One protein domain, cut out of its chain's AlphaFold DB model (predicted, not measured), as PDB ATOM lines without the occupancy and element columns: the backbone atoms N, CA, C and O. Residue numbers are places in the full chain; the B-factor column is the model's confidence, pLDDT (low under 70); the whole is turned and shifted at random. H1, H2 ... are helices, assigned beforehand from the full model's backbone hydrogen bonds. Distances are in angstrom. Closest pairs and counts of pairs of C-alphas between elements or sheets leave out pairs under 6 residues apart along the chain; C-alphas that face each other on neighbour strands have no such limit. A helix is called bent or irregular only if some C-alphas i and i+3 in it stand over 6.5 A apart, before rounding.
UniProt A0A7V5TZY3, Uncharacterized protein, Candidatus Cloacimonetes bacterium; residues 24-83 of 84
ATOM      1  N   MET A  24      60.582  34.566  31.459       97.31
ATOM      2  CA  MET A  24      61.784  34.470  30.618       97.31
ATOM      3  C   MET A  24      63.066  34.853  31.355       97.31
ATOM      4  O   MET A  24      64.064  34.154  31.216       97.31
ATOM      5  N   LYS A  25      63.036  35.917  32.168       97.31
ATOM      6  CA  LYS A  25      64.205  36.342  32.948       97.31
ATOM      7  C   LYS A  25      64.604  35.286  33.981       97.31
ATOM      8  O   LYS A  25      65.767  34.918  34.053       97.31
ATOM      9  N   ASP A  26      63.636  34.768  34.731       97.25
ATOM     10  CA  ASP A  26      63.900  33.759  35.761       97.25
ATOM     11  C   ASP A  26      64.417  32.452  35.144       97.25
ATOM     12  O   ASP A  26      65.334  31.824  35.674       97.25
ATOM     13  N   ALA A  27      63.867  32.060  33.991       97.25
ATOM     14  CA  ALA A  27      64.333  30.905  33.235       97.25
ATOM     15  C   ALA A  27      65.755  31.114  32.685       97.25
ATOM     16  O   ALA A  27      66.579  30.203  32.779       97.25
ATOM     17  N   TYR A  28      66.063  32.303  32.159       97.62
ATOM     18  CA  TYR A  28      67.405  32.656  31.696       97.62
ATOM     19  C   TYR A  28      68.413  32.595  32.851       97.62
ATOM     20  O   TYR A  28      69.412  31.883  32.760       97.62
ATOM     21  N   ASP A  29      68.113  33.258  33.974       97.25
ATOM     22  CA  ASP A  29      68.976  33.300  35.161       97.25
ATOM     23  C   ASP A  29      69.219  31.883  35.721       97.25
ATOM     24  O   ASP A  29      70.329  31.537  36.152       97.25
ATOM     25  N   PHE A  30      68.201  31.017  35.675       95.19
ATOM     26  CA  PHE A  30      68.327  29.608  36.042       95.19
ATOM     27  C   PHE A  30      69.305  28.856  35.132       95.19
ATOM     28  O   PHE A  30      70.182  28.155  35.641       95.19
ATOM     29  N   VAL A  31      69.178  28.995  33.810       93.50
ATOM     30  CA  VAL A  31      70.063  28.307  32.857       93.50
ATOM     31  C   VAL A  31      71.492  28.834  32.974       93.50
ATOM     32  O   VAL A  31      72.417  28.034  33.100       93.50
ATOM     33  N   ALA A  32      71.675  30.155  33.038       93.75
ATOM     34  CA  ALA A  32      72.989  30.788  33.144       93.75
ATOM     35  C   ALA A  32      73.757  30.340  34.401       93.75
ATOM     36  O   ALA A  32      74.969  30.096  34.365       93.75
ATOM     37  N   SER A  33      73.044  30.206  35.523       91.81
ATOM     38  CA  SER A  33      73.630  29.779  36.796       91.81
ATOM     39  C   SER A  33      73.849  28.267  36.892       91.81
ATOM     40  O   SER A  33      74.862  27.845  37.449       91.81
ATOM     41  N   SER A  34      72.937  27.455  36.351       89.94
ATOM     42  CA  SER A  34      72.981  25.986  36.468       89.94
ATOM     43  C   SER A  34      73.884  25.327  35.423       89.94
ATOM     44  O   SER A  34      74.494  24.299  35.708       89.94
ATOM     45  N   TYR A  35      74.003  25.937  34.247       89.19
ATOM     46  CA  TYR A  35      74.884  25.512  33.163       89.19
ATOM     47  C   TYR A  35      75.908  26.626  32.947       89.19
ATOM     48  O   TYR A  35      76.732  26.858  33.830       89.19
ATOM     49  N   THR A  36      75.832  27.393  31.862       90.12
ATOM     50  CA  THR A  36      76.708  28.542  31.601       90.12
ATOM     51  C   THR A  36      75.912  29.711  31.028       90.12
ATOM     52  O   THR A  36      74.837  29.521  30.456       90.12
ATOM     53  N   ALA A  37      76.439  30.932  31.169       92.88
ATOM     54  CA  ALA A  37      75.859  32.114  30.525       92.88
ATOM     55  C   ALA A  37      75.809  31.955  28.997       92.88
ATOM     56  O   ALA A  37      74.823  32.328  28.381       92.88
ATOM     57  N   GLU A  38      76.823  31.321  28.408       92.31
ATOM     58  CA  GLU A  38      76.864  31.009  26.979       92.31
ATOM     59  C   GLU A  38      75.688  30.118  26.551       92.31
ATOM     60  O   GLU A  38      74.963  30.468  25.623       92.31
ATOM     61  N   ILE A  39      75.405  29.032  27.285       92.12
ATOM     62  CA  ILE A  39      74.235  28.179  27.011       92.12
ATOM     63  C   ILE A  39      72.930  28.980  27.138       92.12
ATOM     64  O   ILE A  39      72.017  28.798  26.335       92.12
ATOM     65  N   ALA A  40      72.821  29.886  28.114       95.00
ATOM     66  CA  ALA A  40      71.644  30.745  28.231       95.00
ATOM     67  C   ALA A  40      71.496  31.691  27.023       95.00
ATOM     68  O   ALA A  40      70.417  31.766  26.440       95.00
ATOM     69  N   GLU A  41      72.569  32.349  26.583       96.62
ATOM     70  CA  GLU A  41      72.557  33.208  25.390       96.62
ATOM     71  C   GLU A  41      72.117  32.454  24.136       96.62
ATOM     72  O   GLU A  41      71.259  32.909  23.378       96.62
ATOM     73  N   ILE A  42      72.639  31.247  23.956       95.50
ATOM     74  CA  ILE A  42      72.276  30.376  22.847       95.50
ATOM     75  C   ILE A  42      70.779  30.064  22.835       95.50
ATOM     76  O   ILE A  42      70.112  30.265  21.820       95.50
ATOM     77  N   LEU A  43      70.247  29.559  23.953       95.69
ATOM     78  CA  LEU A  43      68.879  29.035  24.003       95.69
ATOM     79  C   LEU A  43      67.816  30.139  23.970       95.69
ATOM     80  O   LEU A  43      66.706  29.894  23.493       95.69
ATOM     81  N   PHE A  44      68.132  31.323  24.499       97.88
ATOM     82  CA  PHE A  44      67.178  32.425  24.654       97.88
ATOM     83  C   PHE A  44      67.311  33.512  23.583       97.88
ATOM     84  O   PHE A  44      66.325  34.205  23.329       97.88
ATOM     85  N   TYR A  45      68.480  33.660  22.950       98.06
ATOM     86  CA  TYR A  45      68.747  34.751  22.007       98.06
ATOM     87  C   TYR A  45      69.284  34.268  20.663       98.06
ATOM     88  O   TYR A  45      68.646  34.510  19.638       98.06
ATOM     89  N   GLU A  46      70.422  33.577  20.639       97.94
ATOM     90  CA  GLU A  46      71.140  33.319  19.386       97.94
ATOM     91  C   GLU A  46      70.407  32.318  18.482       97.94
ATOM     92  O   GLU A  46      70.199  32.596  17.300       97.94
ATOM     93  N   ASN A  47      69.922  31.195  19.021       97.62
ATOM     94  CA  ASN A  47      69.134  30.245  18.231       97.62
ATOM     95  C   ASN A  47      67.779  30.825  17.786       97.62
ATOM     96  O   ASN A  47      67.458  30.707  16.602       97.62
ATOM     97  N   PRO A  48      66.994  31.509  18.644       98.44
ATOM     98  CA  PRO A  48      65.814  32.248  18.192       98.44
ATOM     99  C   PRO A  48      66.104  33.245  17.062       98.44
ATOM    100  O   PRO A  48      65.366  33.290  16.080       98.44
ATOM    101  N   LYS A  49      67.198  34.010  17.157       98.69
ATOM    102  CA  LYS A  49      67.623  34.962  16.122       98.69
ATOM    103  C   LYS A  49      67.968  34.260  14.803       98.69
ATOM    104  O   LYS A  49      67.520  34.709  13.752       98.69
ATOM    105  N   ARG A  50      68.695  33.142  14.849       98.50
ATOM    106  CA  ARG A  50      69.032  32.330  13.666       98.50
ATOM    107  C   ARG A  50      67.795  31.776  12.969       98.50
ATOM    108  O   ARG A  50      67.717  31.832  11.747       98.50
ATOM    109  N   ILE A  51      66.787  31.337  13.729       98.44
ATOM    110  CA  ILE A  51      65.490  30.923  13.166       98.44
ATOM    111  C   ILE A  51      64.848  32.075  12.390       98.44
ATOM    112  O   ILE A  51      64.410  31.874  11.259       98.44
ATOM    113  N   LEU A  52      64.820  33.281  12.966       98.56
ATOM    114  CA  LEU A  52      64.265  34.465  12.297       98.56
ATOM    115  C   LEU A  52      65.032  34.831  11.018       98.56
ATOM    116  O   LEU A  52      64.430  35.327  10.068       98.56
ATOM    117  N   ASN A  53      66.333  34.553  10.985       98.62
ATOM    118  CA  ASN A  53      67.208  34.826   9.848       98.62
ATOM    119  C   ASN A  53      67.306  33.671   8.836       98.62
ATOM    120  O   ASN A  53      68.027  33.801   7.850       98.62
ATOM    121  N   ASN A  54      66.596  32.555   9.048       98.31
ATOM    122  CA  ASN A  54      66.744  31.333   8.250       98.31
ATOM    123  C   ASN A  54      68.205  30.825   8.192       98.31
ATOM    124  O   ASN A  54      68.712  30.412   7.148       98.31
ATOM    125  N   GLU A  55      68.885  30.873   9.335       98.31
ATOM    126  CA  GLU A  55      70.259  30.413   9.527       98.31
ATOM    127  C   GLU A  55      70.285  29.067  10.272       98.31
ATOM    128  O   GLU A  55      69.385  28.775  11.068       98.31
ATOM    129  N   PRO A  56      71.327  28.241  10.070       97.44
ATOM    130  CA  PRO A  56      71.524  27.033  10.859       97.44
ATOM    131  C   PRO A  56      71.597  27.341  12.357       97.44
ATOM    132  O   PRO A  56      72.280  28.283  12.776       97.44
ATOM    133  N   LEU A  57      70.924  26.516  13.160       95.38
ATOM    134  CA  LEU A  57      71.038  26.559  14.615       95.38
ATOM    135  C   LEU A  57      72.464  26.231  15.036       95.38
ATOM    136  O   LEU A  57      73.155  25.467  14.366       95.38
ATOM    137  N   ILE A  58      72.875  26.779  16.173       92.69
ATOM    138  CA  ILE A  58      74.048  26.254  16.847       92.69
ATOM    139  C   ILE A  58      73.612  24.967  17.569       92.69
ATOM    140  O   ILE A  58      72.543  24.921  18.194       92.69
ATOM    141  N   ASP A  59      74.407  23.913  17.431       83.62
ATOM    142  CA  ASP A  59      74.225  22.591  18.026       83.62
ATOM    143  C   ASP A  59      75.508  22.140  18.759       83.62
ATOM    144  O   ASP A  59      76.542  22.800  18.696       83.62
ATOM    145  N   ASN A  60      75.439  21.023  19.498       69.06
ATOM    146  CA  ASN A  60      76.598  20.359  20.124       69.06
ATOM    147  C   ASN A  60      77.508  21.250  21.000       69.06
ATOM    148  O   ASN A  60      78.732  21.135  20.960       69.06
ATOM    149  N   PHE A  61      76.918  22.110  21.828       73.38
ATOM    150  CA  PHE A  61      77.664  22.980  22.743       73.38
ATOM    151  C   PHE A  61      78.456  22.185  23.785       73.38
ATOM    152  O   PHE A  61      77.906  21.343  24.505       73.38
ATOM    153  N   GLU A  62      79.744  22.491  23.903       65.88
ATOM    154  CA  GLU A  62      80.638  21.886  24.884       65.88
ATOM    155  C   GLU A  62      80.179  22.236  26.319       65.88
ATOM    156  O   GLU A  62      79.810  23.372  26.614       65.88
ATOM    157  N   GLY A  63      80.132  21.248  27.223       62.41
ATOM    158  CA  GLY A  63      79.733  21.453  28.627       62.41
ATOM    159  C   GLY A  63      78.224  21.453  28.923       62.41
ATOM    160  O   GLY A  63      77.837  21.614  30.078       62.41
ATOM    161  N   TYR A  64      77.348  21.212  27.937       65.62
ATOM    162  CA  TYR A  64      75.891  21.135  28.162       65.62
ATOM    163  C   TYR A  64      75.462  20.008  29.123       65.62
ATOM    164  O   TYR A  64      74.459  20.119  29.826       65.62
ATOM    165  N   PHE A  65      76.227  18.914  29.166       64.50
ATOM    166  CA  PHE A  65      75.940  17.756  30.019       64.50
ATOM    167  C   PHE A  65      76.357  17.965  31.483       64.50
ATOM    168  O   PHE A  65      75.881  17.248  32.368       64.50
ATOM    169  N   ASP A  66      77.198  18.967  31.740       68.12
ATOM    170  CA  ASP A  66      77.822  19.197  33.034       68.12
ATOM    171  C   ASP A  66      77.077  20.295  33.797       68.12
ATOM    172  O   ASP A  66      77.488  21.456  33.850       68.12
ATOM    173  N   GLU A  67      75.957  19.921  34.424       67.50
ATOM    174  CA  GLU A  67      75.311  20.790  35.410       67.50
ATOM    175  C   GLU A  67      76.332  21.204  36.471       67.50
ATOM    176  O   GLU A  67      76.915  20.373  37.180       67.50
ATOM    177  N   ARG A  68      76.527  22.514  36.626       71.44
ATOM    178  CA  ARG A  68      77.391  23.027  37.678       71.44
ATOM    179  C   ARG A  68      76.736  22.723  39.017       71.44
ATOM    180  O   ARG A  68      75.628  23.174  39.314       71.44
ATOM    181  N   LYS A  69      77.446  21.991  39.882       61.81
ATOM    182  CA  LYS A  69      77.053  21.897  41.291       61.81
ATOM    183  C   LYS A  69      77.043  23.310  41.857       61.81
ATOM    184  O   LYS A  69      78.079  23.974  41.869       61.81
ATOM    185  N   LYS A  70      75.882  23.763  42.341       59.47
ATOM    186  CA  LYS A  70      75.786  25.034  43.066       59.47
ATOM    187  C   LYS A  70      76.848  25.020  44.171       59.47
ATOM    188  O   LYS A  70      76.848  24.066  44.957       59.47
ATOM    189  N   PRO A  71      77.750  26.018  44.243       54.38
ATOM    190  CA  PRO A  71      78.665  26.100  45.365       54.38
ATOM    191  C   PRO A  71      77.818  26.105  46.637       54.38
ATOM    192  O   PRO A  71      76.810  26.815  46.721       54.38
ATOM    193  N   GLY A  72      78.168  25.239  47.592       59.44
ATOM    194  CA  GLY A  72      77.471  25.189  48.871       59.44
ATOM    195  C   GLY A  72      77.400  26.596  49.455       59.44
ATOM    196  O   GLY A  72      78.355  27.361  49.324       59.44
ATOM    197  N   SER A  73      76.262  26.955  50.056       63.59
ATOM    198  CA  SER A  73      76.085  28.274  50.673       63.59
ATOM    199  C   SER A  73      77.330  28.631  51.487       63.59
ATOM    200  O   SER A  73      77.744  27.839  52.334       63.59
ATOM    201  N   LEU A  74      77.927  29.803  51.243       64.00
ATOM    202  CA  LEU A  74      79.098  30.288  51.987       64.00
ATOM    203  C   LEU A  74      78.877  30.189  53.502       64.00
ATOM    204  O   LEU A  74      79.801  29.867  54.241       64.00
ATOM    205  N   LYS A  75      77.625  30.362  53.955       59.72
ATOM    206  CA  LYS A  75      77.210  30.154  55.350       59.72
ATOM    207  C   LYS A  75      77.455  28.722  55.842       59.72
ATOM    208  O   LYS A  75      77.872  28.545  56.978       59.72
ATOM    209  N   ASN A  76      77.227  27.712  55.008       59.50
ATOM    210  CA  ASN A  76      77.441  26.302  55.347       59.50
ATOM    211  C   ASN A  76      78.931  25.929  55.343       59.50
ATOM    212  O   ASN A  76      79.357  25.146  56.187       59.50
ATOM    213  N   ILE A  77      79.725  26.525  54.447       63.16
ATOM    214  CA  ILE A  77      81.187  26.349  54.414       63.16
ATOM    215  C   ILE A  77      81.821  27.004  55.648       63.16
ATOM    216  O   ILE A  77      82.557  26.351  56.384       63.16
ATOM    217  N   LEU A  78      81.458  28.256  55.942       69.50
ATOM    218  CA  LEU A  78      81.918  28.974  57.134       69.50
ATOM    219  C   LEU A  78      81.509  28.255  58.426       69.50
ATOM    220  O   LEU A  78      82.331  28.104  59.321       69.50
ATOM    221  N   LYS A  79      80.279  27.732  58.507       64.94
ATOM    222  CA  LYS A  79      79.811  26.954  59.667       64.94
ATOM    223  C   LYS A  79      80.556  25.623  59.843       64.94
ATOM    224  O   LYS A  79      80.683  25.150  60.966       64.94
ATOM    225  N   SER A  80      81.053  25.023  58.760       65.94
ATOM    226  CA  SER A  80      81.892  23.820  58.827       65.94
ATOM    227  C   SER A  80      83.315  24.118  59.304       65.94
ATOM    228  O   SER A  80      83.919  23.262  59.943       65.94
ATOM    229  N   ILE A  81      83.851  25.296  58.974       73.69
ATOM    230  CA  ILE A  81      85.215  25.710  59.333       73.69
ATOM    231  C   ILE A  81      85.265  26.252  60.769       73.69
ATOM    232  O   ILE A  81      86.208  25.972  61.497       73.69
ATOM    233  N   PHE A  82      84.227  26.968  61.205       76.44
ATOM    234  CA  PHE A  82      84.135  27.573  62.538       76.44
ATOM    235  C   PHE A  82      83.283  26.753  63.521       76.44
ATOM    236  O   PHE A  82      82.572  27.325  64.344       76.44
ATOM    237  N   LYS A  83      83.333  25.415  63.448       59.41
ATOM    238  CA  LYS A  83      82.718  24.534  64.458       59.41
ATOM    239  C   LYS A  83      83.349  24.807  65.840       59.41
ATOM    240  O   LYS A  83      84.441  24.316  66.112       59.41
TER     241      LYS A  83
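AT A GLANCE: This is residues 24 to 83 of the 84 residues of an uncharacterized protein of Candidatus Cloacimonetes bacterium (UniProt A0A7V5TZY3). Two helices, the short H1 and the longer H2, make a V at a tight turn, and from the far end of H2 a long unnamed stretch folds back along it and then runs on past the V to a lone third helix, H3. Residues 71 to 83, of which 74 to 81 belong to H3, stick out as a free arm, and this arm makes much of the length. The printed part has 60 residues with three named helices, in the order H1, H2, H3, and no named strand; the class is all helix. The whole is extended, with a radius of gyration of the C-alphas of 16.5 A, and its C-alphas span 59 by 23 by 10 A.

IN THESE COORDINATES: H1 takes residues 24 to 34 and begins with C-alpha 24 at (61.784, 34.470, 30.618); it is 15.2 A from first to last C-alpha. H2 takes residues 37 to 52 and is 21.7 A long; C-alpha 37 is at (75.859, 32.114, 30.525) and C-alpha 52 at (64.265, 34.465, 12.297). H2 is irregular, with C-alphas 44 and 47 7.1 A apart, and has a kink of 28 degrees near residue 44. H3 takes residues 74 to 81, is 10.6 A long and ends with C-alpha 81 at (85.215, 25.710, 59.333).

HOW THE PARTS SIT: H1 and H2 touch, with 9 pairs of C-alphas within 8 A; the closest are those of Ala 32 and Ala 40, 5.1 A apart. H2 touches H1 with residues 37 to 44 alone. The two helices run opposite ways at a steep tilt of 46 degrees, and their centres are 12.8 A apart. H3 touches no helix: H1 and H3 are apart, and H2 and H3 are apart. In H1 and H3 every O i to N i+4 pair is within hydrogen-bond range; in H2 it is 9 of 12.

THE WHOLE: The two C-alphas farthest apart are those of Asn 54 and Lys 83, 58.8 A. Without the residues that stand free, 71 to 83, the body of 47 residues spans 36 by 23 by 10 A, with a radius of gyration of 11.3 A. The link from H1 to H2 is tight, with 2 residues; the link from H2 to H3, residues 53 to 73, is long. The printed part has no cut. The mean pLDDT of the printed part is 83.3, with means of 95 in H1, 97 in H2 and 65 in H3. Twenty residues are under 70: residue 60, residues 62 to 67, residues 69 to 80 and residue 83.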